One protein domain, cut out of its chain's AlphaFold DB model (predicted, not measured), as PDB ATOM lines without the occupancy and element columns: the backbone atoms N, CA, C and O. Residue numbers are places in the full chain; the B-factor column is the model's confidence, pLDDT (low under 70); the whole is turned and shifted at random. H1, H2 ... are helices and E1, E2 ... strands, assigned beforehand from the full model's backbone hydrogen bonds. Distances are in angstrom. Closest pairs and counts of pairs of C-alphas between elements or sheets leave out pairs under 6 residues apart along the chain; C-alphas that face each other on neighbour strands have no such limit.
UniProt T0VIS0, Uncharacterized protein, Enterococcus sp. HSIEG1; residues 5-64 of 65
ATOM      1  N   LEU A   5      33.174  13.108 -13.688       97.56
ATOM      2  CA  LEU A   5      32.711  14.222 -12.865       97.56
ATOM      3  C   LEU A   5      33.562  15.466 -13.125       97.56
ATOM      4  O   LEU A   5      34.788  15.410 -13.058       97.56
ATOM      5  N   LEU A   6      32.902  16.587 -13.419       97.00
ATOM      6  CA  LEU A   6      33.544  17.887 -13.593       97.00
ATOM      7  C   LEU A   6      33.773  18.545 -12.232       97.00
ATOM      8  O   LEU A   6      32.838  18.634 -11.439       97.00
ATOM      9  N   VAL A   7      34.987  19.041 -11.999       96.44
ATOM     10  CA  VAL A   7      35.360  19.762 -10.776       96.44
ATOM     11  C   VAL A   7      36.027  21.090 -11.116       96.44
ATOM     12  O   VAL A   7      36.793  21.187 -12.077       96.44
ATOM     13  N   LYS A   8      35.715  22.126 -10.339       95.44
ATOM     14  CA  LYS A   8      36.169  23.508 -10.578       95.44
ATOM     15  C   LYS A   8      37.080  24.054  -9.486       95.44
ATOM     16  O   LYS A   8      37.638  25.134  -9.642       95.44
ATOM     17  N   ASN A   9      37.178  23.359  -8.359       96.44
ATOM     18  CA  ASN A   9      37.960  23.790  -7.208       96.44
ATOM     19  C   ASN A   9      38.434  22.588  -6.383       96.44
ATOM     20  O   ASN A   9      37.972  21.460  -6.562       96.44
ATOM     21  N   GLN A  10      39.357  22.853  -5.457       97.00
ATOM     22  CA  GLN A  10      39.995  21.832  -4.627       97.00
ATOM     23  C   GLN A  10      38.998  21.012  -3.794       97.00
ATOM     24  O   GLN A  10      39.121  19.793  -3.729       97.00
ATOM     25  N   SER A  11      37.974  21.650  -3.218       97.56
ATOM     26  CA  SER A  11      36.977  20.946  -2.400       97.56
ATOM     27  C   SER A  11      36.156  19.951  -3.228       97.56
ATOM     28  O   SER A  11      35.856  18.850  -2.769       97.56
ATOM     29  N   GLU A  12      35.806  20.314  -4.463       97.69
ATOM     30  CA  GLU A  12      35.131  19.409  -5.395       97.69
ATOM     31  C   GLU A  12      36.030  18.249  -5.825       97.69
ATOM     32  O   GLU A  12      35.550  17.121  -5.885       97.69
ATOM     33  N   LEU A  13      37.323  18.494  -6.070       97.44
ATOM     34  CA  LEU A  13      38.298  17.442  -6.379       97.44
ATOM     35  C   LEU A  13      38.410  16.428  -5.233       97.44
ATOM     36  O   LEU A  13      38.300  15.226  -5.465       97.44
ATOM     37  N   GLU A  14      38.583  16.907  -4.002       97.69
ATOM     38  CA  GLU A  14      38.713  16.066  -2.806       97.69
ATOM     39  C   GLU A  14      37.462  15.224  -2.549       97.69
ATOM     40  O   GLU A  14      37.565  14.071  -2.140       97.69
ATOM     41  N   LYS A  15      36.273  15.754  -2.847       97.94
ATOM     42  CA  LYS A  15      35.030  14.969  -2.804       97.94
ATOM     43  C   LYS A  15      34.924  13.996  -3.975       97.94
ATOM     44  O   LYS A  15      34.505  12.862  -3.794       97.94
ATOM     45  N   ALA A  16      35.310  14.407  -5.179       97.50
ATOM     46  CA  ALA A  16      35.204  13.571  -6.371       97.50
ATOM     47  C   ALA A  16      36.047  12.295  -6.264       97.50
ATOM     48  O   ALA A  16      35.620  11.234  -6.725       97.50
ATOM     49  N   VAL A  17      37.223  12.375  -5.634       97.69
ATOM     50  CA  VAL A  17      38.102  11.210  -5.466       97.69
ATOM     51  C   VAL A  17      37.575  10.172  -4.473       97.69
ATOM     52  O   VAL A  17      38.027   9.032  -4.519       97.69
ATOM     53  N   THR A  18      36.590  10.507  -3.634       97.81
ATOM     54  CA  THR A  18      35.984   9.555  -2.688       97.81
ATOM     55  C   THR A  18      34.743   8.855  -3.239       97.81
ATOM     56  O   THR A  18      34.280   7.883  -2.651       97.81
ATOM     57  N   TYR A  19      34.198   9.299  -4.377       97.69
ATOM     58  CA  TYR A  19      33.021   8.669  -4.973       97.69
ATOM     59  C   TYR A  19      33.382   7.396  -5.738       97.69
ATOM     60  O   TYR A  19      34.015   7.460  -6.793       97.69
ATOM     61  N   ASP A  20      32.910   6.243  -5.267       96.31
ATOM     62  CA  ASP A  20      33.136   4.942  -5.920       96.31
ATOM     63  C   ASP A  20      32.576   4.881  -7.346       96.31
ATOM     64  O   ASP A  20      33.157   4.248  -8.222       96.31
ATOM     65  N   ILE A  21      31.471   5.587  -7.598       96.56
ATOM     66  CA  ILE A  21      30.831   5.662  -8.916       96.56
ATOM     67  C   ILE A  21      31.647   6.469  -9.938       96.56
ATOM     68  O   ILE A  21      31.388   6.338 -11.127       96.56
ATOM     69  N   VAL A  22      32.593   7.316  -9.516       97.44
ATOM     70  CA  VAL A  22      33.362   8.185 -10.422       97.44
ATOM     71  C   VAL A  22      34.644   7.491 -10.868       97.44
ATOM     72  O   VAL A  22      35.516   7.217 -10.050       97.44
ATOM     73  N   ASP A  23      34.813   7.290 -12.170       97.62
ATOM     74  CA  ASP A  23      36.029   6.703 -12.748       97.62
ATOM     75  C   ASP A  23      37.027   7.782 -13.203       97.62
ATOM     76  O   ASP A  23      38.243   7.597 -13.132       97.62
ATOM     77  N   ILE A  24      36.507   8.922 -13.678       97.81
ATOM     78  CA  ILE A  24      37.282  10.018 -14.268       97.81
ATOM     79  C   ILE A  24      36.953  11.322 -13.540       97.81
ATOM     80  O   ILE A  24      35.807  11.777 -13.545       97.81
ATOM     81  N   VAL A  25      37.966  11.967 -12.969       97.44
ATOM     82  CA  VAL A  25      37.848  13.324 -12.434       97.44
ATOM     83  C   VAL A  25      38.335  14.307 -13.487       97.44
ATOM     84  O   VAL A  25      39.485  14.269 -13.908       97.44
ATOM     85  N   SER A  26      37.443  15.181 -13.940       96.31
ATOM     86  CA  SER A  26      37.716  16.165 -14.979       96.31
ATOM     87  C   SER A  26      37.841  17.549 -14.356       96.31
ATOM     88  O   SER A  26      36.834  18.183 -14.039       96.31
ATOM     89  N   ALA A  27      39.066  18.028 -14.176       95.69
ATOM     90  CA  ALA A  27      39.373  19.248 -13.439       95.69
ATOM     91  C   ALA A  27      39.708  20.437 -14.352       95.69
ATOM     92  O   ALA A  27      40.189  20.271 -15.475       95.69
ATOM     93  N   GLU A  28      39.459  21.647 -13.857       93.12
ATOM     94  CA  GLU A  28      39.876  22.875 -14.533       93.12
ATOM     95  C   GLU A  28      41.418  22.960 -14.616       93.12
ATOM     96  O   GLU A  28      42.129  22.449 -13.749       93.12
ATOM     97  N   LYS A  29      41.969  23.569 -15.672       89.31
ATOM     98  CA  LYS A  29      43.414  23.545 -15.967       89.31
ATOM     99  C   LYS A  29      44.326  24.087 -14.867       89.31
ATOM    100  O   LYS A  29      45.459  23.620 -14.768       89.31
ATOM    101  N   SER A  30      43.868  25.032 -14.045       90.56
ATOM    102  CA  SER A  30      44.634  25.535 -12.896       90.56
ATOM    103  C   SER A  30      44.834  24.471 -11.817       90.56
ATOM    104  O   SER A  30      45.783  24.554 -11.041       90.56
ATOM    105  N   MET A  31      43.994  23.434 -11.804       92.38
ATOM    106  CA  MET A  31      44.081  22.320 -10.865       92.38
ATOM    107  C   MET A  31      45.100  21.257 -11.268       92.38
ATOM    108  O   MET A  31      45.305  20.309 -10.508       92.38
ATOM    109  N   MET A  32      45.748  21.393 -12.430       90.31
ATOM    110  CA  MET A  32      46.805  20.480 -12.845       90.31
ATOM    111  C   MET A  32      48.109  20.770 -12.094       90.31
ATOM    112  O   MET A  32      49.046  21.374 -12.613       90.31
ATOM    113  N   THR A  33      48.158  20.315 -10.850       92.69
ATOM    114  CA  THR A  33      49.337  20.345  -9.985       92.69
ATOM    115  C   THR A  33      49.825  18.923  -9.727       92.69
ATOM    116  O   THR A  33      49.058  17.963  -9.833       92.69
ATOM    117  N   LYS A  34      51.103  18.755  -9.367       92.75
ATOM    118  CA  LYS A  34      51.661  17.423  -9.065       92.75
ATOM    119  C   LYS A  34      50.935  16.768  -7.891       92.75
ATOM    120  O   LYS A  34      50.774  15.551  -7.861       92.75
ATOM    121  N   GLU A  35      50.506  17.573  -6.928       95.31
ATOM    122  CA  GLU A  35      49.778  17.158  -5.734       95.31
ATOM    123  C   GLU A  35      48.402  16.601  -6.108       95.31
ATOM    124  O   GLU A  35      48.048  15.504  -5.682       95.31
ATOM    125  N   ASN A  36      47.666  17.301  -6.974       95.44
ATOM    126  CA  ASN A  36      46.338  16.876  -7.410       95.44
ATOM    127  C   ASN A  36      46.391  15.654  -8.333       95.44
ATOM    128  O   ASN A  36      45.556  14.760  -8.208       95.44
ATOM    129  N   VAL A  37      47.405  15.561  -9.199       94.62
ATOM    130  CA  VAL A  37      47.666  14.350  -9.993       94.62
ATOM    131  C   VAL A  37      47.884  13.160  -9.054       94.62
ATOM    132  O   VAL A  37      47.180  12.154  -9.150       94.62
ATOM    133  N   LYS A  38      48.785  13.284  -8.070       96.19
ATOM    134  CA  LYS A  38      49.026  12.223  -7.078       96.19
ATOM    135  C   LYS A  38      47.770  11.852  -6.295       96.19
ATOM    136  O   LYS A  38      47.542  10.668  -6.070       96.19
ATOM    137  N   LEU A  39      46.956  12.832  -5.903       96.94
ATOM    138  CA  LEU A  39      45.704  12.595  -5.187       96.94
ATOM    139  C   LEU A  39      44.746  11.720  -6.008       96.94
ATOM    140  O   LEU A  39      44.248  10.715  -5.503       96.94
ATOM    141  N   VAL A  40      44.514  12.076  -7.274       96.81
ATOM    142  CA  VAL A  40      43.572  11.368  -8.158       96.81
ATOM    143  C   VAL A  40      44.065   9.958  -8.479       96.81
ATOM    144  O   VAL A  40      43.322   8.988  -8.313       96.81
ATOM    145  N   HIS A  41      45.340   9.823  -8.850       95.25
ATOM    146  CA  HIS A  41      45.941   8.522  -9.144       95.25
ATOM    147  C   HIS A  41      46.059   7.635  -7.895       95.25
ATOM    148  O   HIS A  41      45.881   6.421  -7.985       95.25
ATOM    149  N   GLY A  42      46.279   8.227  -6.713       97.12
ATOM    150  CA  GLY A  42      46.268   7.522  -5.429       97.12
ATOM    151  C   GLY A  42      44.918   6.872  -5.108       97.12
ATOM    152  O   GLY A  42      44.881   5.813  -4.486       97.12
ATOM    153  N   HIS A  43      43.822   7.440  -5.616       97.50
ATOM    154  CA  HIS A  43      42.472   6.876  -5.523       97.50
ATOM    155  C   HIS A  43      42.102   5.981  -6.719       97.50
ATOM    156  O   HIS A  43      40.937   5.619  -6.876       97.50
ATOM    157  N   LYS A  44      43.076   5.602  -7.562       96.62
ATOM    158  CA  LYS A  44      42.890   4.754  -8.755       96.62
ATOM    159  C   LYS A  44      41.872   5.320  -9.759       96.62
ATOM    160  O   LYS A  44      41.201   4.557 -10.451       96.62
ATOM    161  N   LYS A  45      41.765   6.647  -9.847       96.50
ATOM    162  CA  LYS A  45      40.912   7.346 -10.819       96.50
ATOM    163  C   LYS A  45      41.752   7.951 -11.939       96.50
ATOM    164  O   LYS A  45      42.949   8.181 -11.776       96.50
ATOM    165  N   LEU A  46      41.117   8.218 -13.078       95.81
ATOM    166  CA  LEU A  46      41.738   8.938 -14.190       95.81
ATOM    167  C   LEU A  46      41.566  10.447 -14.007       95.81
ATOM    168  O   LEU A  46      40.513  10.903 -13.561       95.81
ATOM    169  N   LEU A  47      42.578  11.221 -14.395       94.19
ATOM    170  CA  LEU A  47      42.521  12.681 -14.421       94.19
ATOM    171  C   LEU A  47      42.343  13.176 -15.861       94.19
ATOM    172  O   LEU A  47      43.131  12.841 -16.741       94.19
ATOM    173  N   ASN A  48      41.323  13.998 -16.086       93.81
ATOM    174  CA  ASN A  48      41.120  14.764 -17.316       93.81
ATOM    175  C   ASN A  48      41.212  16.264 -17.012       93.81
ATOM    176  O   ASN A  48      40.801  16.689 -15.934       93.81
ATOM    177  N   ILE A  49      41.702  17.072 -17.954       92.94
ATOM    178  CA  ILE A  49      41.874  18.517 -17.763       92.94
ATOM    179  C   ILE A  49      41.123  19.317 -18.835       92.94
ATOM    180  O   ILE A  49      41.162  18.975 -20.015       92.94
ATOM    181  N   TRP A  50      40.454  20.404 -18.432       91.25
ATOM    182  CA  TRP A  50      39.708  21.305 -19.322       91.25
ATOM    183  C   TRP A  50      39.834  22.789 -18.910       91.25
ATOM    184  O   TRP A  50      40.128  23.094 -17.762       91.25
ATOM    185  N   THR A  51      39.648  23.786 -19.780       88.38
ATOM    186  CA  THR A  51      39.704  23.728 -21.249       88.38
ATOM    187  C   THR A  51      41.109  24.125 -21.696       88.38
ATOM    188  O   THR A  51      41.588  25.217 -21.380       88.38
ATOM    189  N   ILE A  52      41.771  23.234 -22.427       85.94
ATOM    190  CA  ILE A  52      43.086  23.485 -23.015       85.94
ATOM    191  C   ILE A  52      42.868  24.075 -24.406       85.94
ATOM    192  O   ILE A  52      42.282  23.420 -25.264       85.94
ATOM    193  N   ASN A  53      43.330  25.302 -24.631       90.38
ATOM    194  CA  ASN A  53      43.027  26.062 -25.847       90.38
ATOM    195  C   ASN A  53      44.222  26.182 -26.800       90.38
ATOM    196  O   ASN A  53      44.110  26.794 -27.859       90.38
ATOM    197  N   SER A  54      45.386  25.639 -26.437       88.69
ATOM    198  CA  SER A  54      46.591  25.743 -27.262       88.69
ATOM    199  C   SER A  54      47.542  24.563 -27.092       88.69
ATOM    200  O   SER A  54      47.622  23.932 -26.039       88.69
ATOM    201  N   THR A  55      48.343  24.298 -28.123       87.81
ATOM    202  CA  THR A  55      49.360  23.238 -28.113       87.81
ATOM    203  C   THR A  55      50.455  23.477 -27.071       87.81
ATOM    204  O   THR A  55      51.036  22.528 -26.544       87.81
ATOM    205  N   SER A  56      50.756  24.739 -26.755       86.50
ATOM    206  CA  SER A  56      51.707  25.097 -25.698       86.50
ATOM    207  C   SER A  56      51.179  24.722 -24.312       86.50
ATOM    208  O   SER A  56      51.943  24.212 -23.492       86.50
ATOM    209  N   GLU A  57      49.879  24.906 -24.064       83.94
ATOM    210  CA  GLU A  57      49.228  24.428 -22.844       83.94
ATOM    211  C   GLU A  57      49.253  22.891 -22.769       83.94
ATOM    212  O   GLU A  57      49.676  22.364 -21.744       83.94
ATOM    213  N   ILE A  58      48.943  22.170 -23.859       83.19
ATOM    214  CA  ILE A  58      49.037  20.690 -23.909       83.19
ATOM    215  C   ILE A  58      50.439  20.203 -23.500       83.19
ATOM    216  O   ILE A  58      50.580  19.301 -22.669       83.19
ATOM    217  N   LYS A  59      51.495  20.815 -24.056       83.00
ATOM    218  CA  LYS A  59      52.888  20.439 -23.756       83.00
ATOM    219  C   LYS A  59      53.253  20.673 -22.294       83.00
ATOM    220  O   LYS A  59      53.897  19.822 -21.691       83.00
ATOM    221  N   ARG A  60      52.838  21.806 -21.716       80.50
ATOM    222  CA  ARG A  60      53.083  22.118 -20.298       80.50
ATOM    223  C   ARG A  60      52.438  21.078 -19.383       80.50
ATOM    224  O   ARG A  60      53.035  20.681 -18.390       80.50
ATOM    225  N   GLN A  61      51.237  20.647 -19.740       71.56
ATOM    226  CA  GLN A  61      50.458  19.681 -18.982       71.56
ATOM    227  C   GLN A  61      51.026  18.258 -19.073       71.56
ATOM    228  O   GLN A  61      51.124  17.572 -18.063       71.56
ATOM    229  N   SER A  62      51.525  17.848 -20.241       64.69
ATOM    230  CA  SER A  62      52.117  16.513 -20.444       64.69
ATOM    231  C   SER A  62      53.361  16.235 -19.580       64.69
ATOM    232  O   SER A  62      53.729  15.085 -19.402       64.69
ATOM    233  N   ILE A  63      54.015  17.270 -19.036       65.44
ATOM    234  CA  ILE A  63      55.190  17.138 -18.150       65.44
ATOM    235  C   ILE A  63      54.790  16.717 -16.721       65.44
ATOM    236  O   ILE A  63      55.636  16.298 -15.932       65.44
ATOM    237  N   LEU A  64      53.515  16.872 -16.356       60.03
ATOM    238  CA  LEU A  64      53.013  16.646 -14.998       60.03
ATOM    239  C   LEU A  64      52.351  15.271 -14.803       60.03
ATOM    240  O   LEU A  64      51.974  14.970 -13.670       60.03
TER     241      LEU A  64
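What this domain is: This is residues 5 to 64 of the 65 residues of an uncharacterized protein of Enterococcus sp. HSIEG1 (UniProt T0VIS0). A small parallel sheet, E1 E2 E3 in that order, has H1 and H2 side by side over one face, making two layers, while H3 lies off the sheet at one end of the long axis. The 60 printed residues, of mixed class, hold three named helices and three named strands, running E1 H1 E2 H2 E3 H3. The whole is compact, with a radius of gyration of the C-alphas of 11.1 A, and spans 34 by 18 by 17 A.

Where its parts are: Find C-alpha 5 at (32.711, 14.222, -12.865), where E1, residues 5 to 7, begins. E2 is residues 24 to 28, 13.1 A, and E3 residues 46 to 50, 13.5 A. H1 is residues 10 to 16, H2 residues 34 to 42, 11.8 A, and H3 residues 55 to 62, ending at C-alpha 62 (52.117, 16.513, -20.444).

How they stand to each other: Look at N 7 and O 26 between E1 and E2, 2.9 A, and N 27 and O 48 between E2 and E3, 2.8 A, within hydrogen-bond range. E1, H1, E2 and E2, H2, E3 are strand-helix-strand units, parallel neighbour strands joined through a helix, with right-handed crossovers. H1 is on the sheet over E1, the closest C-alphas, Val 7 and Leu 13, 5.8 A apart. H2 is on the same face; its closest C-alphas to E3 are Val 40 and Leu 47, 6.5 A. H3 is not on the sheet and is apart from H1 and H2. In H1, H2 and H3 every O i to N i+4 pair is within hydrogen-bond range.

The domain as a whole: The farthest C-alphas, Asp 20 and Ser 56, are 33.8 A apart. The printed part has no cut and no long link; pLDDT is under 70 at residues 62 to 64.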